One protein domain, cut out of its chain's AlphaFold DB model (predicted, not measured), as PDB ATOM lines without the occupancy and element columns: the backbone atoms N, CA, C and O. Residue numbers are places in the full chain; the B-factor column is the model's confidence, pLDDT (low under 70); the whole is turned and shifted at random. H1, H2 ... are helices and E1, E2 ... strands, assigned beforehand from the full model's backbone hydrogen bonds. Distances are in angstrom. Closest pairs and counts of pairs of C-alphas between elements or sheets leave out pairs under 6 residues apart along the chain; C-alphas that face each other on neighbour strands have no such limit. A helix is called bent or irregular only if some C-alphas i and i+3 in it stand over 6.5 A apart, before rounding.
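What this domain is: This is residues 22 to 68 and 119 to 161 of the 166 residues of the protein "DUF676 domain-containing protein" of Hordeum vulgare subsp. vulgare (UniProt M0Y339). A small, loosely built strand core sits in the middle: residues 119 to 120, a stretch too short to be named, run between the strands E1 and E2 and pair with both. Two helices, H2 beside E1 and H3 beside E2, meet each other next to this core, and residues 154 to 161, of which 154 to 158 belong to H3, stick out from the body; the short helix H1 packs on E1, and the long loop of residues 38 to 58 runs round the outside from H1 to E2. The printed part has 90 residues, with three named helices and two named strands in the order E1, H1, E2, H2, H3; the class is mixed, helices and strands, with under half of the residues, 39 of the 90, in named elements. The whole is compact, with a radius of gyration of the C-alphas of 12.9 A and spans of 41 by 34 by 22 A.

Where its parts are: E1, residues 22 to 25, begins at C-alpha 22 at (101.742, -3.733, 14.571). H1 is residues 34 to 37. E2, residues 59 to 65, is 16.9 A long and begins at C-alpha 59 at (99.505, 4.536, 6.053). H2, residues 128 to 136, is 13.7 A long and irregular, with C-alphas 129 and 132 7.8 A apart. H3, residues 144 to 158, is 21.8 A long and irregular, with C-alphas 145 and 148 7.0 A apart; it ends at C-alpha 158 at (114.572, 6.276, 15.417).

How they stand to each other: E1 and E2 are near each other, and each pairs with no named strand. Residues 24 to 25 of E1 pair parallel with residues 119 to 120, and residues 59 to 61 of E2 pair antiparallel with the same two. The closest C-alphas of E1 and H1 are those of Ala 24 and Ser 37, 5.1 A apart. Those of E1 and H2 are Asn 25 and Ala 131, 7.3 A apart, and those of E2 and H3 are Ile 59 and Val 149, 6.9 A apart. H3 touches H2 with residues 144 to 150 alone; the closest C-alphas, those of Asn 134 and Gly 146, are 4.5 A apart. Their lines stand at a tilt of 36 degrees, only just steep, and they run the same way. H1 is apart from H2 and from H3. In H2, 2 of 5 O i to N i+4 pairs and 4 of 6 O i to N i+3 pairs are within hydrogen-bond range; in H3, 9 of 11 O i to N i+4 pairs are, and H1 is too short for such a pair.

The domain as a whole: The two C-alphas farthest apart, those of Val 68 and Trp 141, are 41.2 A from each other. Residues 69 to 118 are not printed, and C-alphas 68 and 119 are 19.9 A apart across this cut. The link from H1 to E2 is long, with 21 residues. The mean pLDDT of the printed part is 82.2; residues 30 to 33, 48 to 50, 54 and 160 to 161 are under 70.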
ATOM      1  N   LEU A  22     102.361  -2.797  15.506       93.31
ATOM      2  CA  LEU A  22     101.742  -3.733  14.571       93.31
ATOM      3  C   LEU A  22     101.478  -3.016  13.261       93.31
ATOM      4  O   LEU A  22     100.941  -1.912  13.277       93.31
ATOM      5  N   TYR A  23     101.797  -3.666  12.152       92.06
ATOM      6  CA  TYR A  23     101.406  -3.218  10.822       92.06
ATOM      7  C   TYR A  23     100.397  -4.216  10.278       92.06
ATOM      8  O   TYR A  23     100.699  -5.404  10.170       92.06
ATOM      9  N   ALA A  24      99.199  -3.735   9.976       90.88
ATOM     10  CA  ALA A  24      98.112  -4.555   9.476       90.88
ATOM     11  C   ALA A  24      97.585  -3.954   8.179       90.88
ATOM     12  O   ALA A  24      97.243  -2.772   8.116       90.88
ATOM     13  N   ASN A  25      97.514  -4.768   7.131       89.31
ATOM     14  CA  ASN A  25      96.918  -4.333   5.884       89.31
ATOM     15  C   ASN A  25      95.394  -4.493   5.944       89.31
ATOM     16  O   ASN A  25      94.879  -5.561   6.275       89.31
ATOM     17  N   VAL A  26      94.675  -3.426   5.609       85.50
ATOM     18  CA  VAL A  26      93.225  -3.329   5.835       85.50
ATOM     19  C   VAL A  26      92.375  -3.830   4.670       85.50
ATOM     20  O   VAL A  26      91.170  -4.019   4.805       85.50
ATOM     21  N   SER A  27      92.979  -4.011   3.496       81.50
ATOM     22  CA  SER A  27      92.263  -4.378   2.271       81.50
ATOM     23  C   SER A  27      93.199  -4.983   1.235       81.50
ATOM     24  O   SER A  27      94.342  -4.553   1.135       81.50
ATOM     25  N   TYR A  28      92.697  -5.888   0.396       74.50
ATOM     26  CA  TYR A  28      93.457  -6.515  -0.698       74.50
ATOM     27  C   TYR A  28      94.602  -7.457  -0.257       74.50
ATOM     28  O   TYR A  28      95.444  -7.801  -1.079       74.50
ATOM     29  N   ASP A  29      94.627  -7.907   1.008       73.12
ATOM     30  CA  ASP A  29      95.483  -9.019   1.465       73.12
ATOM     31  C   ASP A  29      94.609 -10.191   1.925       73.12
ATOM     32  O   ASP A  29      93.856 -10.083   2.895       73.12
ATOM     33  N   HIS A  30      94.704 -11.299   1.189       68.06
ATOM     34  CA  HIS A  30      94.006 -12.551   1.476       68.06
ATOM     35  C   HIS A  30      94.899 -13.585   2.185       68.06
ATOM     36  O   HIS A  30      94.397 -14.631   2.582       68.06
ATOM     37  N   MET A  31      96.205 -13.325   2.335       66.75
ATOM     38  CA  MET A  31      97.160 -14.254   2.954       66.75
ATOM     39  C   MET A  31      97.246 -14.055   4.469       66.75
ATOM     40  O   MET A  31      97.169 -15.021   5.222       66.75
ATOM     41  N   VAL A  32      97.368 -12.808   4.924       65.12
ATOM     42  CA  VAL A  32      97.283 -12.440   6.347       65.12
ATOM     43  C   VAL A  32      96.321 -11.271   6.475       65.12
ATOM     44  O   VAL A  32      96.695 -10.102   6.423       65.12
ATOM     45  N   GLY A  33      95.040 -11.618   6.586       65.38
ATOM     46  CA  GLY A  33      93.957 -10.647   6.623       65.38
ATOM     47  C   GLY A  33      94.055  -9.665   7.794       65.38
ATOM     48  O   GLY A  33      94.685  -9.914   8.826       65.38
ATOM     49  N   TRP A  34      93.368  -8.536   7.644       73.38
ATOM     50  CA  TRP A  34      93.299  -7.470   8.646       73.38
ATOM     51  C   TRP A  34      92.873  -7.966  10.035       73.38
ATOM     52  O   TRP A  34      93.400  -7.529  11.059       73.38
ATOM     53  N   LYS A  35      91.949  -8.930  10.053       75.50
ATOM     54  CA  LYS A  35      91.403  -9.561  11.257       75.50
ATOM     55  C   LYS A  35      92.488 -10.206  12.125       75.50
ATOM     56  O   LYS A  35      92.528  -9.972  13.325       75.50
ATOM     57  N   THR A  36      93.439 -10.924  11.525       73.56
ATOM     58  CA  THR A  36      94.476 -11.647  12.284       73.56
ATOM     59  C   THR A  36      95.697 -10.790  12.616       73.56
ATOM     60  O   THR A  36      96.317 -10.986  13.658       73.56
ATOM     61  N   SER A  37      96.043  -9.815  11.771       84.12
ATOM     62  CA  SER A  37      97.261  -9.000  11.923       84.12
ATOM     63  C   SER A  37      97.090  -7.765  12.820       84.12
ATOM     64  O   SER A  37      98.073  -7.241  13.342       84.12
ATOM     65  N   SER A  38      95.857  -7.299  13.039       89.06
ATOM     66  CA  SER A  38      95.597  -6.053  13.781       89.06
ATOM     67  C   SER A  38      95.397  -6.217  15.291       89.06
ATOM     68  O   SER A  38      95.346  -5.216  16.018       89.06
ATOM     69  N   ILE A  39      95.271  -7.455  15.788       92.06
ATOM     70  CA  ILE A  39      94.905  -7.747  17.188       92.06
ATOM     71  C   ILE A  39      93.627  -6.964  17.564       92.06
ATOM     72  O   ILE A  39      93.572  -6.200  18.537       92.06
ATOM     73  N   ARG A  40      92.608  -7.074  16.712       89.94
ATOM     74  CA  ARG A  40      91.277  -6.476  16.863       89.94
ATOM     75  C   ARG A  40      90.242  -7.541  16.534       89.94
ATOM     76  O   ARG A  40      90.499  -8.380  15.673       89.94
ATOM     77  N   ARG A  41      89.084  -7.504  17.195       87.94
ATOM     78  CA  ARG A  41      87.961  -8.342  16.769       87.94
ATOM     79  C   ARG A  41      87.421  -7.800  15.459       87.94
ATOM     80  O   ARG A  41      87.581  -6.622  15.155       87.94
ATOM     81  N   GLU A  42      86.710  -8.638  14.721       83.00
ATOM     82  CA  GLU A  42      86.068  -8.234  13.470       83.00
ATOM     83  C   GLU A  42      85.138  -7.023  13.646       83.00
ATOM     84  O   GLU A  42      85.179  -6.096  12.844       83.00
ATOM     85  N   LEU A  43      84.388  -6.977  14.751       83.94
ATOM     86  CA  LEU A  43      83.513  -5.849  15.093       83.94
ATOM     87  C   LEU A  43      84.280  -4.555  15.421       83.94
ATOM     88  O   LEU A  43      83.712  -3.469  15.336       83.94
ATOM     89  N   ASP A  44      85.563  -4.663  15.773       83.19
ATOM     90  CA  ASP A  44      86.428  -3.526  16.096       83.19
ATOM     91  C   ASP A  44      87.155  -2.983  14.848       83.19
ATOM     92  O   ASP A  44      87.814  -1.937  14.910       83.19
ATOM     93  N   LEU A  45      87.074  -3.682  13.705       81.94
ATOM     94  CA  LEU A  45      87.647  -3.231  12.439       81.94
ATOM     95  C   LEU A  45      86.773  -2.112  11.863       81.94
ATOM     96  O   LEU A  45      85.721  -2.339  11.267       81.94
ATOM     97  N   ARG A  46      87.206  -0.864  12.053       71.44
ATOM     98  CA  ARG A  46      86.552   0.308  11.448       71.44
ATOM     99  C   ARG A  46      86.683   0.254   9.931       71.44
ATOM    100  O   ARG A  46      87.653  -0.284   9.431       71.44
ATOM    101  N   MET A  47      85.769   0.870   9.182       70.06
ATOM    102  CA  MET A  47      85.933   0.966   7.726       70.06
ATOM    103  C   MET A  47      87.254   1.669   7.370       70.06
ATOM    104  O   MET A  47      87.569   2.708   7.961       70.06
ATOM    105  N   PRO A  48      88.031   1.131   6.416       66.81
ATOM    106  CA  PRO A  48      89.355   1.648   6.141       66.81
ATOM    107  C   PRO A  48      89.269   3.044   5.527       66.81
ATOM    108  O   PRO A  48      88.645   3.256   4.482       66.81
ATOM    109  N   LEU A  49      89.925   4.003   6.179       67.88
ATOM    110  CA  LEU A  49      90.094   5.349   5.651       67.88
ATOM    111  C   LEU A  49      90.864   5.266   4.327       67.88
ATOM    112  O   LEU A  49      91.896   4.607   4.227       67.88
ATOM    113  N   ARG A  50      90.371   5.956   3.295       69.88
ATOM    114  CA  ARG A  50      91.070   6.103   2.002       69.88
ATOM    115  C   ARG A  50      91.987   7.330   1.969       69.88
ATOM    116  O   ARG A  50      92.316   7.833   0.902       69.88
ATOM    117  N   ARG A  51      92.345   7.864   3.138       74.25
ATOM    118  CA  ARG A  51      93.204   9.044   3.279       74.25
ATOM    119  C   ARG A  51      94.524   8.613   3.900       74.25
ATOM    120  O   ARG A  51      94.516   7.893   4.891       74.25
ATOM    121  N   SER A  52      95.625   9.048   3.302       77.06
ATOM    122  CA  SER A  52      96.970   8.848   3.834       77.06
ATOM    123  C   SER A  52      97.243   9.801   4.998       77.06
ATOM    124  O   SER A  52      96.871  10.973   4.919       77.06
ATOM    125  N   LEU A  53      97.932   9.322   6.029       75.12
ATOM    126  CA  LEU A  53      98.454  10.122   7.137       75.12
ATOM    127  C   LEU A  53      99.898  10.571   6.871       75.12
ATOM    128  O   LEU A  53     100.683   9.843   6.265       75.12
ATOM    129  N   ASP A  54     100.223  11.770   7.358       65.12
ATOM    130  CA  ASP A  54     101.571  12.275   7.660       65.12
ATOM    131  C   ASP A  54     102.690  11.848   6.697       65.12
ATOM    132  O   ASP A  54     103.639  11.172   7.077       65.12
ATOM    133  N   GLY A  55     102.596  12.234   5.421       78.94
ATOM    134  CA  GLY A  55     103.678  12.029   4.445       78.94
ATOM    135  C   GLY A  55     103.888  10.580   3.980       78.94
ATOM    136  O   GLY A  55     104.628  10.353   3.021       78.94
ATOM    137  N   TYR A  56     103.193   9.600   4.568       87.94
ATOM    138  CA  TYR A  56     103.277   8.188   4.197       87.94
ATOM    139  C   TYR A  56     102.047   7.757   3.399       87.94
ATOM    140  O   TYR A  56     100.998   7.417   3.942       87.94
ATOM    141  N   LYS A  57     102.199   7.706   2.072       86.44
ATOM    142  CA  LYS A  57     101.111   7.505   1.096       86.44
ATOM    143  C   LYS A  57     100.120   6.368   1.403       86.44
ATOM    144  O   LYS A  57      98.953   6.489   1.046       86.44
ATOM    145  N   TYR A  58     100.554   5.268   2.014       89.81
ATOM    146  CA  TYR A  58      99.700   4.092   2.245       89.81
ATOM    147  C   TYR A  58      99.438   3.783   3.719       89.81
ATOM    148  O   TYR A  58      98.801   2.775   4.012       89.81
ATOM    149  N   ILE A  59      99.881   4.635   4.641       91.00
ATOM    150  CA  ILE A  59      99.505   4.536   6.053       91.00
ATOM    151  C   ILE A  59      98.228   5.338   6.242       91.00
ATOM    152  O   ILE A  59      98.199   6.525   5.934       91.00
ATOM    153  N   VAL A  60      97.166   4.688   6.709       90.38
ATOM    154  CA  VAL A  60      95.820   5.286   6.745       90.38
ATOM    155  C   VAL A  60      95.268   5.479   8.149       90.38
ATOM    156  O   VAL A  60      94.349   6.274   8.336       90.38
ATOM    157  N   ASN A  61      95.829   4.788   9.141       90.19
ATOM    158  CA  ASN A  61      95.544   5.036  10.550       90.19
ATOM    159  C   ASN A  61      96.749   4.647  11.420       90.19
ATOM    160  O   ASN A  61      97.414   3.645  11.157       90.19
ATOM    161  N   VAL A  62      97.023   5.445  12.453       91.56
ATOM    162  CA  VAL A  62      98.014   5.148  13.492       91.56
ATOM    163  C   VAL A  62      97.367   5.438  14.835       91.56
ATOM    164  O   VAL A  62      96.970   6.565  15.111       91.56
ATOM    165  N   GLU A  63      97.267   4.420  15.678       92.00
ATOM    166  CA  GLU A  63      96.563   4.499  16.953       92.00
ATOM    167  C   GLU A  63      97.403   3.851  18.051       92.00
ATOM    168  O   GLU A  63      97.939   2.759  17.866       92.00
ATOM    169  N   TYR A  64      97.516   4.500  19.209       93.25
ATOM    170  CA  TYR A  64      98.057   3.852  20.399       93.25
ATOM    171  C   TYR A  64      96.916   3.263  21.228       93.25
ATOM    172  O   TYR A  64      96.048   3.986  21.711       93.25
ATOM    173  N   CYS A  65      96.934   1.945  21.412       92.69
ATOM    174  CA  CYS A  65      95.998   1.230  22.265       92.69
ATOM    175  C   CYS A  65      96.680   0.884  23.591       92.69
ATOM    176  O   CYS A  65      97.677   0.153  23.609       92.69
ATOM    177  N   SER A  66      96.121   1.373  24.696       93.62
ATOM    178  CA  SER A  66      96.566   1.019  26.046       93.62
ATOM    179  C   SER A  66      96.362  -0.474  26.345       93.62
ATOM    180  O   SER A  66      95.467  -1.093  25.764       93.62
ATOM    181  N   PRO A  67      97.162  -1.055  27.262       93.75
ATOM    182  CA  PRO A  67      96.930  -2.407  27.753       93.75
ATOM    183  C   PRO A  67      95.506  -2.575  28.296       93.75
ATOM    184  O   PRO A  67      95.005  -1.716  29.022       93.75
ATOM    185  N   VAL A  68      94.883  -3.706  27.989       91.44
ATOM    186  CA  VAL A  68      93.573  -4.101  28.509       91.44
ATOM    187  C   VAL A  68      93.782  -5.054  29.682       91.44
ATOM    188  O   VAL A  68      94.482  -6.061  29.556       91.44
ATOM    189  N   ASP A 119      97.602   0.887  10.485       91.19
ATOM    190  CA  ASP A 119      96.764   0.354   9.427       91.19
ATOM    191  C   ASP A 119      97.292   0.842   8.071       91.19
ATOM    192  O   ASP A 119      97.484   2.043   7.844       91.19
ATOM    193  N   VAL A 120      97.532  -0.104   7.166       90.44
ATOM    194  CA  VAL A 120      98.095   0.118   5.828       90.44
ATOM    195  C   VAL A 120      97.040  -0.190   4.773       90.44
ATOM    196  O   VAL A 120      96.303  -1.165   4.899       90.44
ATOM    197  N   ASN A 121      96.959   0.621   3.719       88.94
ATOM    198  CA  ASN A 121      96.026   0.401   2.619       88.94
ATOM    199  C   ASN A 121      96.626   0.764   1.256       88.94
ATOM    200  O   ASN A 121      96.761   1.942   0.926       88.94
ATOM    201  N   PHE A 122      96.860  -0.237   0.408       87.25
ATOM    202  CA  PHE A 122      97.408  -0.068  -0.944       87.25
ATOM    203  C   PHE A 122      96.372   0.232  -2.046       87.25
ATOM    204  O   PHE A 122      96.676   0.047  -3.225       87.25
ATOM    205  N   HIS A 123      95.170   0.712  -1.708       81.88
ATOM    206  CA  HIS A 123      94.094   1.014  -2.670       81.88
ATOM    207  C   HIS A 123      94.521   1.907  -3.848       81.88
ATOM    208  O   HIS A 123      93.986   1.767  -4.942       81.88
ATOM    209  N   ALA A 124      95.482   2.813  -3.638       80.19
ATOM    210  CA  ALA A 124      96.013   3.720  -4.660       80.19
ATOM    211  C   ALA A 124      97.351   3.240  -5.269       80.19
ATOM    212  O   ALA A 124      98.157   4.048  -5.740       80.19
ATOM    213  N   SER A 125      97.675   1.950  -5.159       83.19
ATOM    214  CA  SER A 125      98.830   1.337  -5.830       83.19
ATOM    215  C   SER A 125      98.432   0.781  -7.198       83.19
ATOM    216  O   SER A 125      97.259   0.520  -7.448       83.19
ATOM    217  N   LEU A 126      99.414   0.593  -8.084       78.69
ATOM    218  CA  LEU A 126      99.193   0.014  -9.415       78.69
ATOM    219  C   LEU A 126      98.664  -1.428  -9.345       78.69
ATOM    220  O   LEU A 126      97.890  -1.836 -10.202       78.69
ATOM    221  N   TRP A 127      99.051  -2.177  -8.307       77.81
ATOM    222  CA  TRP A 127      98.647  -3.568  -8.092       77.81
ATOM    223  C   TRP A 127      98.205  -3.774  -6.633       77.81
ATOM    224  O   TRP A 127      98.961  -4.326  -5.829       77.81
ATOM    225  N   PRO A 128      96.985  -3.335  -6.257       72.56
ATOM    226  CA  PRO A 128      96.508  -3.401  -4.872       72.56
ATOM    227  C   PRO A 128      96.451  -4.826  -4.315       72.56
ATOM    228  O   PRO A 128      96.757  -5.032  -3.148       72.56
ATOM    229  N   TYR A 129      96.148  -5.820  -5.153       73.88
ATOM    230  CA  TYR A 129      96.098  -7.241  -4.776       73.88
ATOM    231  C   TYR A 129      97.467  -7.835  -4.402       73.88
ATOM    232  O   TYR A 129      97.541  -8.917  -3.829       73.88
ATOM    233  N   SER A 130      98.561  -7.121  -4.685       76.25
ATOM    234  CA  SER A 130      99.908  -7.459  -4.213       76.25
ATOM    235  C   SER A 130     100.237  -6.805  -2.868       76.25
ATOM    236  O   SER A 130     101.410  -6.741  -2.507       76.25
ATOM    237  N   ALA A 131      99.234  -6.336  -2.112       78.94
ATOM    238  CA  ALA A 131      99.385  -5.658  -0.822       78.94
ATOM    239  C   ALA A 131     100.375  -6.353   0.120       78.94
ATOM    240  O   ALA A 131     101.240  -5.700   0.699       78.94
ATOM    241  N   HIS A 132     100.309  -7.680   0.207       79.19
ATOM    242  CA  HIS A 132     101.225  -8.443   1.044       79.19
ATOM    243  C   HIS A 132     102.693  -8.331   0.597       79.19
ATOM    244  O   HIS A 132     103.598  -8.160   1.411       79.19
ATOM    245  N   ASN A 133     102.952  -8.409  -0.711       80.00
ATOM    246  CA  ASN A 133     104.305  -8.262  -1.245       80.00
ATOM    247  C   ASN A 133     104.778  -6.805  -1.191       80.00
ATOM    248  O   ASN A 133     105.967  -6.569  -0.971       80.00
ATOM    249  N   ASN A 134     103.852  -5.852  -1.344       81.25
ATOM    250  CA  ASN A 134     104.101  -4.430  -1.145       81.25
ATOM    251  C   ASN A 134     104.550  -4.171   0.290       81.25
ATOM    252  O   ASN A 134     105.603  -3.583   0.469       81.25
ATOM    253  N   MET A 135     103.845  -4.676   1.305       81.06
ATOM    254  CA  MET A 135     104.178  -4.426   2.715       81.06
ATOM    255  C   MET A 135     105.628  -4.788   3.078       81.06
ATOM    256  O   MET A 135     106.235  -4.104   3.897       81.06
ATOM    257  N   HIS A 136     106.196  -5.820   2.447       81.00
ATOM    258  CA  HIS A 136     107.587  -6.246   2.655       81.00
ATOM    259  C   HIS A 136     108.583  -5.707   1.619       81.00
ATOM    260  O   HIS A 136     109.776  -5.946   1.765       81.00
ATOM    261  N   VAL A 137     108.121  -5.040   0.557       82.38
ATOM    262  CA  VAL A 137     108.954  -4.586  -0.571       82.38
ATOM    263  C   VAL A 137     109.818  -5.730  -1.133       82.38
ATOM    264  O   VAL A 137     111.023  -5.606  -1.312       82.38
ATOM    265  N   LYS A 138     109.211  -6.890  -1.435       78.88
ATOM    266  CA  LYS A 138     109.969  -8.092  -1.873       78.88
ATOM    267  C   LYS A 138     110.802  -7.896  -3.148       78.88
ATOM    268  O   LYS A 138     111.729  -8.651  -3.405       78.88
ATOM    269  N   ASN A 139     110.407  -6.943  -3.986       80.25
ATOM    270  CA  ASN A 139     111.124  -6.552  -5.193       80.25
ATOM    271  C   ASN A 139     110.950  -5.040  -5.321       80.25
ATOM    272  O   ASN A 139     109.824  -4.581  -5.484       80.25
ATOM    273  N   GLU A 140     112.034  -4.279  -5.221       78.44
ATOM    274  CA  GLU A 140     111.982  -2.812  -5.180       78.44
ATOM    275  C   GLU A 140     111.351  -2.187  -6.429       78.44
ATOM    276  O   GLU A 140     110.740  -1.125  -6.337       78.44
ATOM    277  N   TRP A 141     111.449  -2.851  -7.582       77.06
ATOM    278  CA  TRP A 141     110.878  -2.364  -8.834       77.06
ATOM    279  C   TRP A 141     109.358  -2.577  -8.898       77.06
ATOM    280  O   TRP A 141     108.620  -1.678  -9.291       77.06
ATOM    281  N   LEU A 142     108.876  -3.744  -8.460       76.69
ATOM    282  CA  LEU A 142     107.455  -4.119  -8.545       76.69
ATOM    283  C   LEU A 142     106.637  -3.734  -7.305       76.69
ATOM    284  O   LEU A 142     105.442  -3.471  -7.403       76.69
ATOM    285  N   HIS A 143     107.274  -3.702  -6.137       81.69
ATOM    286  CA  HIS A 143     106.628  -3.576  -4.831       81.69
ATOM    287  C   HIS A 143     106.999  -2.271  -4.108       81.69
ATOM    288  O   HIS A 143     106.842  -2.159  -2.892       81.69
ATOM    289  N   ASN A 144     107.456  -1.258  -4.860       84.31
ATOM    290  CA  ASN A 144     107.844   0.059  -4.339       84.31
ATOM    291  C   ASN A 144     106.722   0.747  -3.546       84.31
ATOM    292  O   ASN A 144     106.988   1.550  -2.661       84.31
ATOM    293  N   ALA A 145     105.455   0.395  -3.793       84.69
ATOM    294  CA  ALA A 145     104.333   0.928  -3.025       84.69
ATOM    295  C   ALA A 145     104.526   0.760  -1.501       84.69
ATOM    296  O   ALA A 145     104.071   1.602  -0.736       84.69
ATOM    297  N   GLY A 146     105.248  -0.265  -1.039       87.00
ATOM    298  CA  GLY A 146     105.580  -0.423   0.379       87.00
ATOM    299  C   GLY A 146     106.691   0.460   0.930       87.00
ATOM    300  O   GLY A 146     106.863   0.488   2.145       87.00
ATOM    301  N   ALA A 147     107.439   1.194   0.103       89.62
ATOM    302  CA  ALA A 147     108.592   1.977   0.551       89.62
ATOM    303  C   ALA A 147     108.221   2.979   1.657       89.62
ATOM    304  O   ALA A 147     108.955   3.126   2.632       89.62
ATOM    305  N   GLY A 148     107.037   3.596   1.568       89.56
ATOM    306  CA  GLY A 148     106.518   4.468   2.625       89.56
ATOM    307  C   GLY A 148     106.249   3.738   3.948       89.56
ATOM    308  O   GLY A 148     106.468   4.300   5.015       89.56
ATOM    309  N   VAL A 149     105.833   2.469   3.899       91.06
ATOM    310  CA  VAL A 149     105.651   1.639   5.102       91.06
ATOM    311  C   VAL A 149     107.006   1.347   5.748       91.06
ATOM    312  O   VAL A 149     107.152   1.526   6.954       91.06
ATOM    313  N   ILE A 150     108.018   0.979   4.954       91.88
ATOM    314  CA  ILE A 150     109.386   0.737   5.447       91.88
ATOM    315  C   ILE A 150     110.004   2.009   6.035       91.88
ATOM    316  O   ILE A 150     110.607   1.960   7.107       91.88
ATOM    317  N   ALA A 151     109.811   3.158   5.384       91.44
ATOM    318  CA  ALA A 151     110.262   4.445   5.901       91.44
ATOM    319  C   ALA A 151     109.626   4.755   7.268       91.44
ATOM    320  O   ALA A 151     110.341   5.068   8.218       91.44
ATOM    321  N   HIS A 152     108.313   4.554   7.415       92.94
ATOM    322  CA  HIS A 152     107.634   4.746   8.697       92.94
ATOM    323  C   HIS A 152     108.111   3.764   9.779       92.94
ATOM    324  O   HIS A 152     108.202   4.139  10.951       92.94
ATOM    325  N   VAL A 153     108.438   2.514   9.420       92.06
ATOM    326  CA  VAL A 153     109.069   1.555  10.345       92.06
ATOM    327  C   VAL A 153     110.411   2.099  10.833       92.06
ATOM    328  O   VAL A 153     110.631   2.166  12.043       92.06
ATOM    329  N   ALA A 154     111.280   2.528   9.915       91.69
ATOM    330  CA  ALA A 154     112.596   3.065  10.249       91.69
ATOM    331  C   ALA A 154     112.495   4.315  11.136       91.69
ATOM    332  O   ALA A 154     113.198   4.424  12.141       91.69
ATOM    333  N   ASP A 155     111.587   5.234  10.818       90.94
ATOM    334  CA  ASP A 155     111.398   6.455  11.599       90.94
ATOM    335  C   ASP A 155     110.766   6.175  12.966       90.94
ATOM    336  O   ASP A 155     111.197   6.749  13.968       90.94
ATOM    337  N   SER A 156     109.846   5.209  13.052       89.38
ATOM    338  CA  SER A 156     109.308   4.741  14.335       89.38
ATOM    339  C   SER A 156     110.386   4.116  15.225       89.38
ATOM    340  O   SER A 156     110.312   4.248  16.442       89.38
ATOM    341  N   MET A 157     111.403   3.460  14.654       87.50
ATOM    342  CA  MET A 157     112.553   2.965  15.423       87.50
ATOM    343  C   MET A 157     113.446   4.121  15.899       87.50
ATOM    344  O   MET A 157     113.835   4.150  17.066       87.50
ATOM    345  N   LYS A 158     113.729   5.118  15.051       85.62
ATOM    346  CA  LYS A 158     114.572   6.276  15.417       85.62
ATOM    347  C   LYS A 158     113.964   7.138  16.522       85.62
ATOM    348  O   LYS A 158     114.686   7.540  17.431       85.62
ATOM    349  N   GLN A 159     112.651   7.383  16.479       73.88
ATOM    350  CA  GLN A 159     111.927   8.165  17.497       73.88
ATOM    351  C   GLN A 159     112.106   7.611  18.916       73.88
ATOM    352  O   GLN A 159     111.925   8.325  19.892       73.88
ATOM    353  N   THR A 160     112.496   6.345  19.034       63.06
ATOM    354  CA  THR A 160     112.607   5.645  20.313       63.06
ATOM    355  C   THR A 160     114.027   5.613  20.869       63.06
ATOM    356  O   THR A 160     114.234   5.224  22.017       63.06
ATOM    357  N   CYS A 161     115.000   6.059  20.069       56.16
ATOM    358  CA  CYS A 161     116.379   6.300  20.485       56.16
ATOM    359  C   CYS A 161     116.597   7.734  20.992       56.16
ATOM    360  O   CYS A 161     117.644   8.016  21.571       56.16
TER     361      CYS A 161